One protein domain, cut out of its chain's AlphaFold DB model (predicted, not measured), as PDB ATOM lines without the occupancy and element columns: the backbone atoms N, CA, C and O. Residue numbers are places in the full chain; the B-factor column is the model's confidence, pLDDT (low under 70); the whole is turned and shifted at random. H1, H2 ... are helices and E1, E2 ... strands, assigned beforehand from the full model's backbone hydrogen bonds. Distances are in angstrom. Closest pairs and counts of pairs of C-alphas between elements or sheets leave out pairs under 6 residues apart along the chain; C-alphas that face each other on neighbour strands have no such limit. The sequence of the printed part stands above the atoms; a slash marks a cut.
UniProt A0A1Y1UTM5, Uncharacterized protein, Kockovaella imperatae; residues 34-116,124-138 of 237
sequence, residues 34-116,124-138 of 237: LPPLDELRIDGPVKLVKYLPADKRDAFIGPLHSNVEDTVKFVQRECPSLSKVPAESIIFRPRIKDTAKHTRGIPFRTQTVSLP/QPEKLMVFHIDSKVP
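AT A GLANCE: This is residues 34 to 116 and 124 to 138 of the 237 residues of an uncharacterized protein of Kockovaella imperatae (UniProt A0A1Y1UTM5). With little regular structure, this is a strongly twisted sheet of four strands with helix H1 packed on it, and long loops around; short H2 only grazes the sheet. Of 98 printed residues, 37 are in named elements, class mixed, in the order E1, E2, H1, E3, H2, E4. The mixed sheet runs E2, E1, E4, E3. It is compact, radius of gyration of the C-alphas 12.9 A, spanning 37 by 31 by 30 A.

IN THESE COORDINATES: Find C-alpha 48 at (326.204, 362.297, 249.248), where E1, residues 48 to 53, begins its 16.0 A. Next come E2, 60 to 63; H1, 68 to 78, 15.2 A; E3, 90 to 95, 16.0 A; H2, 99 to 102; and E4, 130 to 135, 16.3 A, ending at (322.662, 364.192, 227.699).

HOW THE PARTS SIT: See hairpin E1 and E2, antiparallel, with N 51 and O 60 2.8 A apart. E1 and E4 are parallel, N 131 to O 50 2.8 A; E4 and E3 antiparallel, N 93 to O 132 2.8 A. H1, height over the sheet 6.3 A, has every O i to N i+4 pair within hydrogen-bond range; H2 is too short for one.

THE WHOLE: Residues 117 to 123 are cut out, leaving 18.5 A between C-alphas 116 and 124. The link H1 to E3 is long. In this model pLDDT is under 70 for 34 printed residues, among them 34 to 46.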
ATOM      1  N   LEU A  34     311.000 353.171 240.751       46.66
ATOM      2  CA  LEU A  34     311.864 354.312 241.079       46.66
ATOM      3  C   LEU A  34     311.028 355.578 241.304       46.66
ATOM      4  O   LEU A  34     310.276 355.958 240.406       46.66
ATOM      5  N   PRO A  35     311.167 356.259 242.459       47.75
ATOM      6  CA  PRO A  35     310.491 357.527 242.656       47.75
ATOM      7  C   PRO A  35     311.037 358.555 241.650       47.75
ATOM      8  O   PRO A  35     312.256 358.595 241.424       47.75
ATOM      9  N   PRO A  36     310.178 359.386 241.033       51.31
ATOM     10  CA  PRO A  36     310.622 360.547 240.274       51.31
ATOM     11  C   PRO A  36     311.562 361.409 241.129       51.31
ATOM     12  O   PRO A  36     311.428 361.477 242.349       51.31
ATOM     13  N   LEU A  37     312.536 362.067 240.495       52.09
ATOM     14  CA  LEU A  37     313.526 362.908 241.190       52.09
ATOM     15  C   LEU A  37     312.878 363.973 242.092       52.09
ATOM     16  O   LEU A  37     313.434 364.291 243.138       52.09
ATOM     17  N   ASP A  38     311.683 364.446 241.732       44.59
ATOM     18  CA  ASP A  38     310.885 365.397 242.518       44.59
ATOM     19  C   ASP A  38     310.345 364.816 243.844       44.59
ATOM     20  O   ASP A  38     309.998 365.564 244.759       44.59
ATOM     21  N   GLU A  39     310.298 363.488 243.985       45.56
ATOM     22  CA  GLU A  39     309.870 362.783 245.202       45.56
ATOM     23  C   GLU A  39     311.028 362.376 246.121       45.56
ATOM     24  O   GLU A  39     310.793 361.921 247.245       45.56
ATOM     25  N   LEU A  40     312.288 362.601 245.724       52.44
ATOM     26  CA  LEU A  40     313.436 362.487 246.627       52.44
ATOM     27  C   LEU A  40     313.479 363.697 247.573       52.44
ATOM     28  O   LEU A  40     314.427 364.478 247.578       52.44
ATOM     29  N   ARG A  41     312.450 363.856 248.413       43.44
ATOM     30  CA  ARG A  41     312.465 364.824 249.512       43.44
ATOM     31  C   ARG A  41     313.599 364.471 250.470       43.44
ATOM     32  O   ARG A  41     313.590 363.435 251.135       43.44
ATOM     33  N   ILE A  42     314.603 365.341 250.519       49.94
ATOM     34  CA  ILE A  42     315.709 365.259 251.471       49.94
ATOM     35  C   ILE A  42     315.303 366.056 252.712       49.94
ATOM     36  O   ILE A  42     315.683 367.210 252.875       49.94
ATOM     37  N   ASP A  43     314.504 365.437 253.578       39.25
ATOM     38  CA  ASP A  43     314.389 365.854 254.975       39.25
ATOM     39  C   ASP A  43     315.516 365.154 255.753       39.25
ATOM     40  O   ASP A  43     315.421 363.970 256.076       39.25
ATOM     41  N   GLY A  44     316.643 365.843 255.972       46.53
ATOM     42  CA  GLY A  44     317.786 365.293 256.711       46.53
ATOM     43  C   GLY A  44     319.160 365.809 256.264       46.53
ATOM     44  O   GLY A  44     319.240 366.633 255.351       46.53
ATOM     45  N   PRO A  45     320.253 365.352 256.915       51.56
ATOM     46  CA  PRO A  45     321.615 365.779 256.600       51.56
ATOM     47  C   PRO A  45     321.956 365.505 255.130       51.56
ATOM     48  O   PRO A  45     321.474 364.541 254.535       51.56
ATOM     49  N   VAL A  46     322.779 366.386 254.556       61.56
ATOM     50  CA  VAL A  46     323.206 366.389 253.150       61.56
ATOM     51  C   VAL A  46     323.580 364.975 252.686       61.56
ATOM     52  O   VAL A  46     324.586 364.419 253.122       61.56
ATOM     53  N   LYS A  47     322.770 364.387 251.796       74.56
ATOM     54  CA  LYS A  47     323.024 363.049 251.243       74.56
ATOM     55  C   LYS A  47     324.095 363.146 250.163       74.56
ATOM     56  O   LYS A  47     323.914 363.883 249.199       74.56
ATOM     57  N   LEU A  48     325.194 362.405 250.302       81.75
ATOM     58  CA  LEU A  48     326.204 362.297 249.248       81.75
ATOM     59  C   LEU A  48     325.838 361.210 248.241       81.75
ATOM     60  O   LEU A  48     325.313 360.154 248.597       81.75
ATOM     61  N   VAL A  49     326.161 361.459 246.975       86.00
ATOM     62  CA  VAL A  49     325.921 360.538 245.864       86.00
ATOM     63  C   VAL A  49     327.104 360.548 244.898       86.00
ATOM     64  O   VAL A  49     327.888 361.497 244.840       86.00
ATOM     65  N   LYS A  50     327.257 359.456 244.151       87.12
ATOM     66  CA  LYS A  50     328.255 359.309 243.088       87.12
ATOM     67  C   LYS A  50     327.641 359.774 241.777       87.12
ATOM     68  O   LYS A  50     326.700 359.155 241.293       87.12
ATOM     69  N   TYR A  51     328.198 360.811 241.181       89.88
ATOM     70  CA  TYR A  51     327.817 361.285 239.860       89.88
ATOM     71  C   TYR A  51     328.740 360.657 238.816       89.88
ATOM     72  O   TYR A  51     329.965 360.781 238.890       89.88
ATOM     73  N   LEU A  52     328.145 359.951 237.858       90.69
ATOM     74  CA  LEU A  52     328.836 359.236 236.793       90.69
ATOM     75  C   LEU A  52     328.354 359.742 235.424       90.69
ATOM     76  O   LEU A  52     327.401 359.195 234.866       90.69
ATOM     77  N   PRO A  53     328.981 360.799 234.887       89.88
ATOM     78  CA  PRO A  53     328.730 361.255 233.528       89.88
ATOM     79  C   PRO A  53     329.305 360.286 232.488       89.88
ATOM     80  O   PRO A  53     330.126 359.419 232.805       89.88
ATOM     81  N   ALA A  54     328.884 360.450 231.230       86.62
ATOM     82  CA  ALA A  54     329.380 359.659 230.102       86.62
ATOM     83  C   ALA A  54     330.918 359.699 229.981       86.62
ATOM     84  O   ALA A  54     331.550 358.662 229.755       86.62
ATOM     85  N   ASP A  55     331.531 360.869 230.198       87.06
ATOM     86  CA  ASP A  55     332.980 360.967 230.378       87.06
ATOM     87  C   ASP A  55     333.368 360.591 231.813       87.06
ATOM     88  O   ASP A  55     333.284 361.384 232.748       87.06
ATOM     89  N   LYS A  56     333.860 359.364 231.982       86.50
ATOM     90  CA  LYS A  56     334.263 358.810 233.282       86.50
ATOM     91  C   LYS A  56     335.350 359.621 233.993       86.50
ATOM     92  O   LYS A  56     335.508 359.455 235.199       86.50
ATOM     93  N   ARG A  57     336.108 360.472 233.287       86.62
ATOM     94  CA  ARG A  57     337.125 361.350 233.899       86.62
ATOM     95  C   ARG A  57     336.500 362.441 234.763       86.62
ATOM     96  O   ARG A  57     337.128 362.901 235.716       86.62
ATOM     97  N   ASP A  58     335.260 362.802 234.457       87.50
ATOM     98  CA  ASP A  58     334.514 363.813 235.189       87.50
ATOM     99  C   ASP A  58     333.764 363.240 236.394       87.50
ATOM    100  O   ASP A  58     333.192 364.015 237.160       87.50
ATOM    101  N   ALA A  59     333.800 361.918 236.604       88.44
ATOM    102  CA  ALA A  59     333.120 361.253 237.709       88.44
ATOM    103  C   ALA A  59     333.543 361.821 239.070       88.44
ATOM    104  O   ALA A  59     334.728 362.034 239.355       88.44
ATOM    105  N   PHE A  60     332.557 362.075 239.929       88.69
ATOM    106  CA  PHE A  60     332.790 362.742 241.205       88.69
ATOM    107  C   PHE A  60     331.762 362.349 242.273       88.69
ATOM    108  O   PHE A  60     330.711 361.783 241.973       88.69
ATOM    109  N   ILE A  61     332.090 362.603 243.538       86.75
ATOM    110  CA  ILE A  61     331.182 362.426 244.679       86.75
ATOM    111  C   ILE A  61     330.795 363.805 245.189       86.75
ATOM    112  O   ILE A  61     331.668 364.637 245.428       86.75
ATOM    113  N   GLY A  62     329.501 364.037 245.384       87.00
ATOM    114  CA  GLY A  62     329.012 365.311 245.893       87.00
ATOM    115  C   GLY A  62     327.622 365.215 246.514       87.00
ATOM    116  O   GLY A  62     327.008 364.148 246.492       87.00
ATOM    117  N   PRO A  63     327.128 366.313 247.102       85.88
ATOM    118  CA  PRO A  63     325.797 366.393 247.672       85.88
ATOM    119  C   PRO A  63     324.729 366.214 246.601       85.88
ATOM    120  O   PRO A  63     324.864 366.687 245.472       85.88
ATOM    121  N   LEU A  64     323.644 365.560 246.986       84.25
ATOM    122  CA  LEU A  64     322.363 365.670 246.317       84.25
ATOM    123  C   LEU A  64     321.619 366.849 246.947       84.25
ATOM    124  O   LEU A  64     321.369 366.851 248.155       84.25
ATOM    125  N   HIS A  65     321.313 367.870 246.149       83.88
ATOM    126  CA  HIS A  65     320.544 369.016 246.622       83.88
ATOM    127  C   HIS A  65     319.051 368.677 246.625       83.88
ATOM    128  O   HIS A  65     318.582 367.902 245.796       83.88
ATOM    129  N   SER A  66     318.285 369.294 247.529       80.06
ATOM    130  CA  SER A  66     316.826 369.112 247.590       80.06
ATOM    131  C   SER A  66     316.102 369.658 246.354       80.06
ATOM    132  O   SER A  66     314.949 369.314 246.121       80.06
ATOM    133  N   ASN A  67     316.768 370.520 245.581       84.56
ATOM    134  CA  ASN A  67     316.286 371.053 244.315       84.56
ATOM    135  C   ASN A  67     317.073 370.432 243.150       84.56
ATOM    136  O   ASN A  67     318.311 370.410 243.149       84.56
ATOM    137  N   VAL A  68     316.343 369.958 242.140       82.75
ATOM    138  CA  VAL A  68     316.909 369.385 240.915       82.75
ATOM    139  C   VAL A  68     317.728 370.426 240.154       82.75
ATOM    140  O   VAL A  68     318.829 370.113 239.715       82.75
ATOM    141  N   GLU A  69     317.266 371.677 240.054       87.06
ATOM    142  CA  GLU A  69     318.004 372.734 239.348       87.06
ATOM    143  C   GLU A  69     319.367 373.020 239.986       87.06
ATOM    144  O   GLU A  69     320.358 373.230 239.286       87.06
ATOM    145  N   ASP A  70     319.427 373.008 241.317       86.19
ATOM    146  CA  ASP A  70     320.674 373.225 242.049       86.19
ATOM    147  C   ASP A  70     321.620 372.037 241.873       86.19
ATOM    148  O   ASP A  70     322.821 372.230 241.682       86.19
ATOM    149  N   THR A  71     321.078 370.816 241.830       87.62
ATOM    150  CA  THR A  71     321.842 369.609 241.484       87.62
ATOM    151  C   THR A  71     322.393 369.683 240.059       87.62
ATOM    152  O   THR A  71     323.562 369.372 239.840       87.62
ATOM    153  N   VAL A  72     321.602 370.148 239.087       89.38
ATOM    154  CA  VAL A  72     322.039 370.311 237.690       89.38
ATOM    155  C   VAL A  72     323.161 371.342 237.590       89.38
ATOM    156  O   VAL A  72     324.207 371.050 237.011       89.38
ATOM    157  N   LYS A  73     322.986 372.524 238.194       89.38
ATOM    158  CA  LYS A  73     324.008 373.585 238.215       89.38
ATOM    159  C   LYS A  73     325.296 373.108 238.878       89.38
ATOM    160  O   LYS A  73     326.386 373.409 238.397       89.38
ATOM    161  N   PHE A  74     325.170 372.360 239.972       89.31
ATOM    162  CA  PHE A  74     326.302 371.754 240.659       89.31
ATOM    163  C   PHE A  74     327.040 370.781 239.733       89.31
ATOM    164  O   PHE A  74     328.232 370.940 239.499       89.31
ATOM    165  N   VAL A  75     326.328 369.850 239.106       90.00
ATOM    166  CA  VAL A  75     326.906 368.874 238.172       90.00
ATOM    167  C   VAL A  75     327.568 369.545 236.967       90.00
ATOM    168  O   VAL A  75     328.677 369.170 236.608       90.00
ATOM    169  N   GLN A  76     326.957 370.567 236.367       90.62
ATOM    170  CA  GLN A  76     327.556 371.318 235.253       90.62
ATOM    171  C   GLN A  76     328.834 372.063 235.650       90.62
ATOM    172  O   GLN A  76     329.727 372.240 234.822       90.62
ATOM    173  N   ARG A  77     328.930 372.505 236.909       89.75
ATOM    174  CA  ARG A  77     330.130 373.148 237.448       89.75
ATOM    175  C   ARG A  77     331.255 372.140 237.676       89.75
ATOM    176  O   ARG A  77     332.404 372.441 237.367       89.75
ATOM    177  N   GLU A  78     330.928 370.964 238.205       87.94
ATOM    178  CA  GLU A  78     331.913 369.930 238.544       87.94
ATOM    179  C   GLU A  78     332.327 369.070 237.331       87.94
ATOM    180  O   GLU A  78     333.434 368.522 237.306       87.94
ATOM    181  N   CYS A  79     331.479 368.964 236.300       89.19
ATOM    182  CA  CYS A  79     331.729 368.204 235.071       89.19
ATOM    183  C   CYS A  79     331.972 369.131 233.865       89.19
ATOM    184  O   CYS A  79     331.010 369.565 233.220       89.19
ATOM    185  N   PRO A  80     333.239 369.388 233.483       86.81
ATOM    186  CA  PRO A  80     333.581 370.128 232.269       86.81
ATOM    187  C   PRO A  80     332.858 369.639 231.008       86.81
ATOM    188  O   PRO A  80     332.416 370.469 230.210       86.81
ATOM    189  N   SER A  81     332.676 368.322 230.849       86.44
ATOM    190  CA  SER A  81     331.960 367.708 229.717       86.44
ATOM    191  C   SER A  81     330.482 368.103 229.617       86.44
ATOM    192  O   SER A  81     329.907 368.055 228.529       86.44
ATOM    193  N   LEU A  82     329.869 368.528 230.724       86.00
ATOM    194  CA  LEU A  82     328.460 368.917 230.803       86.00
ATOM    195  C   LEU A  82     328.259 370.433 230.930       86.00
ATOM    196  O   LEU A  82     327.134 370.906 230.806       86.00
ATOM    197  N   SER A  83     329.332 371.208 231.110       87.50
ATOM    198  CA  SER A  83     329.279 372.664 231.333       87.50
ATOM    199  C   SER A  83     328.559 373.462 230.236       87.50
ATOM    200  O   SER A  83     327.997 374.520 230.507       87.50
ATOM    201  N   LYS A  84     328.572 372.965 228.991       86.00
ATOM    202  CA  LYS A  84     327.929 373.595 227.823       86.00
ATOM    203  C   LYS A  84     326.603 372.940 227.431       86.00
ATOM    204  O   LYS A  84     325.966 373.391 226.482       86.00
ATOM    205  N   VAL A  85     326.215 371.859 228.106       86.69
ATOM    206  CA  VAL A  85     324.972 371.140 227.820       86.69
ATOM    207  C   VAL A  85     323.817 371.906 228.465       86.69
ATOM    208  O   VAL A  85     323.924 372.232 229.646       86.69
ATOM    209  N   PRO A  86     322.716 372.192 227.748       87.94
ATOM    210  CA  PRO A  86     321.551 372.835 228.347       87.94
ATOM    211  C   PRO A  86     320.985 372.010 229.509       87.94
ATOM    212  O   PRO A  86     320.944 370.782 229.435       87.94
ATOM    213  N   ALA A  87     320.539 372.670 230.580       86.81
ATOM    214  CA  ALA A  87     320.091 372.003 231.807       86.81
ATOM    215  C   ALA A  87     318.945 371.007 231.546       86.81
ATOM    216  O   ALA A  87     318.954 369.893 232.059       86.81
ATOM    217  N   GLU A  88     318.011 371.374 230.670       86.12
ATOM    218  CA  GLU A  88     316.872 370.564 230.230       86.12
ATOM    219  C   GLU A  88     317.260 369.316 229.420       86.12
ATOM    220  O   GLU A  88     316.451 368.404 229.229       86.12
ATOM    221  N   SER A  89     318.496 369.276 228.921       85.38
ATOM    222  CA  SER A  89     319.034 368.145 228.167       85.38
ATOM    223  C   SER A  89     319.753 367.132 229.055       85.38
ATOM    224  O   SER A  89     320.034 366.034 228.577       85.38
ATOM    225  N   ILE A  90     320.032 367.474 230.317       87.06
ATOM    226  CA  ILE A  90     320.713 366.606 231.279       87.06
ATOM    227  C   ILE A  90     319.697 365.652 231.911       87.06
ATOM    228  O   ILE A  90     318.675 366.067 232.456       87.06
ATOM    229  N   ILE A  91     319.991 364.356 231.858       87.31
ATOM    230  CA  ILE A  91     319.150 363.296 232.407       87.31
ATOM    231  C   ILE A  91     319.903 362.611 233.544       87.31
ATOM    232  O   ILE A  91     320.985 362.062 233.346       87.31
ATOM    233  N   PHE A  92     319.286 362.584 234.724       86.81
ATOM    234  CA  PHE A  92     319.782 361.865 235.893       86.81
ATOM    235  C   PHE A  92     319.098 360.505 236.008       86.81
ATOM    236  O   PHE A  92     317.877 360.422 236.120       86.81
ATOM    237  N   ARG A  93     319.884 359.428 236.016       88.00
ATOM    238  CA  ARG A  93     319.384 358.057 236.175       88.00
ATOM    239  C   ARG A  93     319.920 357.444 237.471       88.00
ATOM    240  O   ARG A  93     321.078 357.007 237.490       88.00
ATOM    241  N   PRO A  94     319.121 357.402 238.556       85.19
ATOM    242  CA  PRO A  94     319.543 356.773 239.800       85.19
ATOM    243  C   PRO A  94     319.701 355.261 239.604       85.19
ATOM    244  O   PRO A  94     318.829 354.578 239.070       85.19
ATOM    245  N   ARG A  95     320.822 354.712 240.069       80.56
ATOM    246  CA  ARG A  95     321.077 353.273 240.155       80.56
ATOM    247  C   ARG A  95     321.347 352.905 241.607       80.56
ATOM    248  O   ARG A  95     322.320 353.351 242.213       80.56
ATOM    249  N   ILE A  96     320.459 352.074 242.148       61.28
ATOM    250  CA  ILE A  96     320.467 351.640 243.554       61.28
ATOM    251  C   ILE A  96     321.074 350.230 243.698       61.28
ATOM    252  O   ILE A  96     321.637 349.893 244.738       61.28
ATOM    253  N   LYS A  97     321.027 349.403 242.641       53.47
ATOM    254  CA  LYS A  97     321.542 348.023 242.637       53.47
ATOM    255  C   LYS A  97     322.820 347.904 241.796       53.47
ATOM    256  O   LYS A  97     322.924 348.491 240.725       53.47
ATOM    257  N   ASP A  98     323.784 347.136 242.309       55.38
ATOM    258  CA  ASP A  98     325.049 346.772 241.646       55.38
ATOM    259  C   ASP A  98     325.943 347.951 241.200       55.38
ATOM    260  O   ASP A  98     326.560 347.959 240.127       55.38
ATOM    261  N   THR A  99     326.074 348.948 242.081       61.31
ATOM    262  CA  THR A  99     326.984 350.092 241.901       61.31
ATOM    263  C   THR A  99     328.422 349.642 241.640       61.31
ATOM    264  O   THR A  99     329.081 350.193 240.764       61.31
ATOM    265  N   ALA A 100     328.876 348.570 242.298       62.84
ATOM    266  CA  ALA A 100     330.242 348.060 242.186       62.84
ATOM    267  C   ALA A 100     330.666 347.715 240.749       62.84
ATOM    268  O   ALA A 100     331.809 347.982 240.394       62.84
ATOM    269  N   LYS A 101     329.774 347.169 239.908       67.62
ATOM    270  CA  LYS A 101     330.096 346.820 238.508       67.62
ATOM    271  C   LYS A 101     330.289 348.061 237.638       67.62
ATOM    272  O   LYS A 101     331.207 348.109 236.827       67.62
ATOM    273  N   HIS A 102     329.452 349.071 237.852       65.44
ATOM    274  CA  HIS A 102     329.418 350.296 237.052       65.44
ATOM    275  C   HIS A 102     330.496 351.294 237.473       65.44
ATOM    276  O   HIS A 102     330.952 352.089 236.662       65.44
ATOM    277  N   THR A 103     330.939 351.224 238.730       69.56
ATOM    278  CA  THR A 103     331.984 352.094 239.278       69.56
ATOM    279  C   THR A 103     333.360 351.430 239.329       69.56
ATOM    280  O   THR A 103     334.311 352.048 239.808       69.56
ATOM    281  N   ARG A 104     333.501 350.168 238.890       74.06
ATOM    282  CA  ARG A 104     334.772 349.434 238.984       74.06
ATOM    283  C   ARG A 104     335.838 350.097 238.116       74.06
ATOM    284  O   ARG A 104     335.661 350.234 236.910       74.06
ATOM    285  N   GLY A 105     336.961 350.464 238.731       72.81
ATOM    286  CA  GLY A 105     338.092 351.075 238.028       72.81
ATOM    287  C   GLY A 105     337.853 352.519 237.578       72.81
ATOM    288  O   GLY A 105     338.656 353.043 236.812       72.81
ATOM    289  N   ILE A 106     336.774 353.163 238.037       77.25
ATOM    290  CA  ILE A 106     336.514 354.577 237.762       77.25
ATOM    291  C   ILE A 106     337.052 355.406 238.933       77.25
ATOM    292  O   ILE A 106     336.593 355.210 240.061       77.25
ATOM    293  N   PRO A 107     338.009 356.323 238.700       77.62
ATOM    294  CA  PRO A 107     338.441 357.250 239.732       77.62
ATOM    295  C   PRO A 107     337.345 358.294 239.956       77.62
ATOM    296  O   PRO A 107     336.951 358.997 239.030       77.62
ATOM    297  N   PHE A 108     336.850 358.401 241.188       81.75
ATOM    298  CA  PHE A 108     335.925 359.466 241.567       81.75
ATOM    299  C   PHE A 108     336.698 360.604 242.213       81.75
ATOM    300  O   PHE A 108     337.430 360.398 243.180       81.75
ATOM    301  N   ARG A 109     336.494 361.817 241.708       83.75
ATOM    302  CA  ARG A 109     337.007 363.024 242.352       83.75
ATOM    303  C   ARG A 109     336.124 363.360 243.553       83.75
ATOM    304  O   ARG A 109     334.904 363.436 243.439       83.75
ATOM    305  N   THR A 110     336.732 363.579 244.707       69.00
ATOM    306  CA  THR A 110     336.062 364.128 245.890       69.00
ATOM    307  C   THR A 110     336.435 365.604 245.974       69.00
ATOM    308  O   THR A 110     337.413 365.961 246.627       69.00
ATOM    309  N   GLN A 111     335.746 366.466 245.225       60.34
ATOM    310  CA  GLN A 111     336.032 367.900 245.269       60.34
ATOM    311  C   GLN A 111     335.197 368.577 246.350       60.34
ATOM    312  O   GLN A 111     333.975 368.503 246.321       60.34
ATOM    313  N   THR A 112     335.907 369.182 247.312       48.47
ATOM    314  CA  THR A 112     335.645 370.465 248.004       48.47
ATOM    315  C   THR A 112     334.202 370.931 248.185       48.47
ATOM    316  O   THR A 112     333.919 372.123 248.249       48.47
ATOM    317  N   VAL A 113     333.270 370.023 248.413       50.31
ATOM    318  CA  VAL A 113     332.236 370.325 249.386       50.31
ATOM    319  C   VAL A 113     333.035 370.476 250.665       50.31
ATOM    320  O   VAL A 113     333.836 369.599 250.995       50.31
ATOM    321  N   SER A 114     332.902 371.614 251.337       47.72
ATOM    322  CA  SER A 114     333.253 371.741 252.743       47.72
ATOM    323  C   SER A 114     332.368 370.745 253.482       47.72
ATOM    324  O   SER A 114     331.355 371.102 254.076       47.72
ATOM    325  N   LEU A 115     332.691 369.459 253.332       50.34
ATOM    326  CA  LEU A 115     332.191 368.407 254.167       50.34
ATOM    327  C   LEU A 115     332.488 368.950 255.560       50.34
ATOM    328  O   LEU A 115     333.626 369.389 255.791       50.34
ATOM    329  N   PRO A 116     331.466 369.091 256.421       47.62
ATOM    330  CA  PRO A 116     331.695 369.595 257.763       47.62
ATOM    331  C   PRO A 116     332.899 368.833 258.308       47.62
ATOM    332  O   PRO A 116     333.030 367.650 258.026       47.62
ATOM    333  N   GLN A 124     331.015 352.098 257.933       38.72
ATOM    334  CA  GLN A 124     330.433 351.103 257.056       38.72
ATOM    335  C   GLN A 124     330.388 351.658 255.634       38.72
ATOM    336  O   GLN A 124     330.084 352.837 255.457       38.72
ATOM    337  N   PRO A 125     330.614 350.819 254.606       47.00
ATOM    338  CA  PRO A 125     330.477 351.221 253.218       47.00
ATOM    339  C   PRO A 125     328.994 351.465 252.922       47.00
ATOM    340  O   PRO A 125     328.308 350.617 252.346       47.00
ATOM    341  N   GLU A 126     328.474 352.617 253.341       51.84
ATOM    342  CA  GLU A 126     327.172 353.088 252.916       51.84
ATOM    343  C   GLU A 126     327.243 353.139 251.391       51.84
ATOM    344  O   GLU A 126     328.089 353.817 250.797       51.84
ATOM    345  N   LYS A 127     326.443 352.287 250.742       66.75
ATOM    346  CA  LYS A 127     326.436 352.160 249.288       66.75
ATOM    347  C   LYS A 127     325.883 353.464 248.730       66.75
ATOM    348  O   LYS A 127     324.679 353.580 248.527       66.75
ATOM    349  N   LEU A 128     326.768 354.433 248.496       73.88
ATOM    350  CA  LEU A 128     326.408 355.700 247.877       73.88
ATOM    351  C   LEU A 128     325.638 355.409 246.589       73.88
ATOM    352  O   LEU A 128     326.094 354.622 245.749       73.88
ATOM    353  N   MET A 129     324.476 356.045 246.452       80.94
ATOM    354  CA  MET A 129     323.680 355.974 245.232       80.94
ATOM    355  C   MET A 129     324.524 356.477 244.061       80.94
ATOM    356  O   MET A 129     325.267 357.449 244.204       80.94
ATOM    357  N   VAL A 130     324.423 355.811 242.911       86.06
ATOM    358  CA  VAL A 130     325.107 356.244 241.689       86.06
ATOM    359  C   VAL A 130     324.083 356.868 240.755       86.06
ATOM    360  O   VAL A 130     323.135 356.202 240.350       86.06
ATOM    361  N   PHE A 131     324.291 358.122 240.382       88.69
ATOM    362  CA  PHE A 131     323.567 358.785 239.310       88.69
ATOM    363  C   PHE A 131     324.367 358.677 238.023       88.69
ATOM    364  O   PHE A 131     325.454 359.242 237.927       88.69
ATOM    365  N   HIS A 132     323.827 357.974 237.031       89.31
ATOM    366  CA  HIS A 132     324.337 358.089 235.669       89.31
ATOM    367  C   HIS A 132     323.794 359.373 235.057       89.31
ATOM    368  O   HIS A 132     322.597 359.646 235.179       89.31
ATOM    369  N   ILE A 133     324.678 360.156 234.446       89.31
ATOM    370  CA  ILE A 133     324.319 361.429 233.835       89.31
ATOM    371  C   ILE A 133     324.479 361.300 232.327       89.31
ATOM    372  O   ILE A 133     325.593 361.177 231.815       89.31
ATOM    373  N   ASP A 134     323.343 361.340 231.642       85.56
ATOM    374  CA  ASP A 134     323.246 361.322 230.187       85.56
ATOM    375  C   ASP A 134     322.838 362.709 229.669       85.56
ATOM    376  O   ASP A 134     322.262 363.519 230.397       85.56
ATOM    377  N   SER A 135     323.116 362.983 228.394       83.00
ATOM    378  CA  SER A 135     322.662 364.192 227.699       83.00
ATOM    379  C   SER A 135     321.878 363.814 226.445       83.00
ATOM    380  O   SER A 135     322.311 362.949 225.684       83.00
ATOM    381  N   LYS A 136     320.737 364.475 226.207       75.88
ATOM    382  CA  LYS A 136     319.950 364.333 224.961       75.88
ATOM    383  C   LYS A 136     320.676 364.906 223.748       75.88
ATOM    384  O   LYS A 136     320.487 364.437 222.630       75.88
ATOM    385  N   VAL A 137     321.498 365.926 223.972       66.25
ATOM    386  CA  VAL A 137     322.373 366.485 222.946       66.25
ATOM    387  C   VAL A 137     323.666 365.681 222.991       66.25
ATOM    388  O   VAL A 137     324.272 365.624 224.067       66.25
ATOM    389  N   PRO A 138     324.112 365.052 221.889       57.22
ATOM    390  CA  PRO A 138     325.406 364.394 221.880       57.22
ATOM    391  C   PRO A 138     326.462 365.446 222.219       57.22
ATOM    392  O   PRO A 138     326.689 366.383 221.453       57.22
TER     393      PRO A 138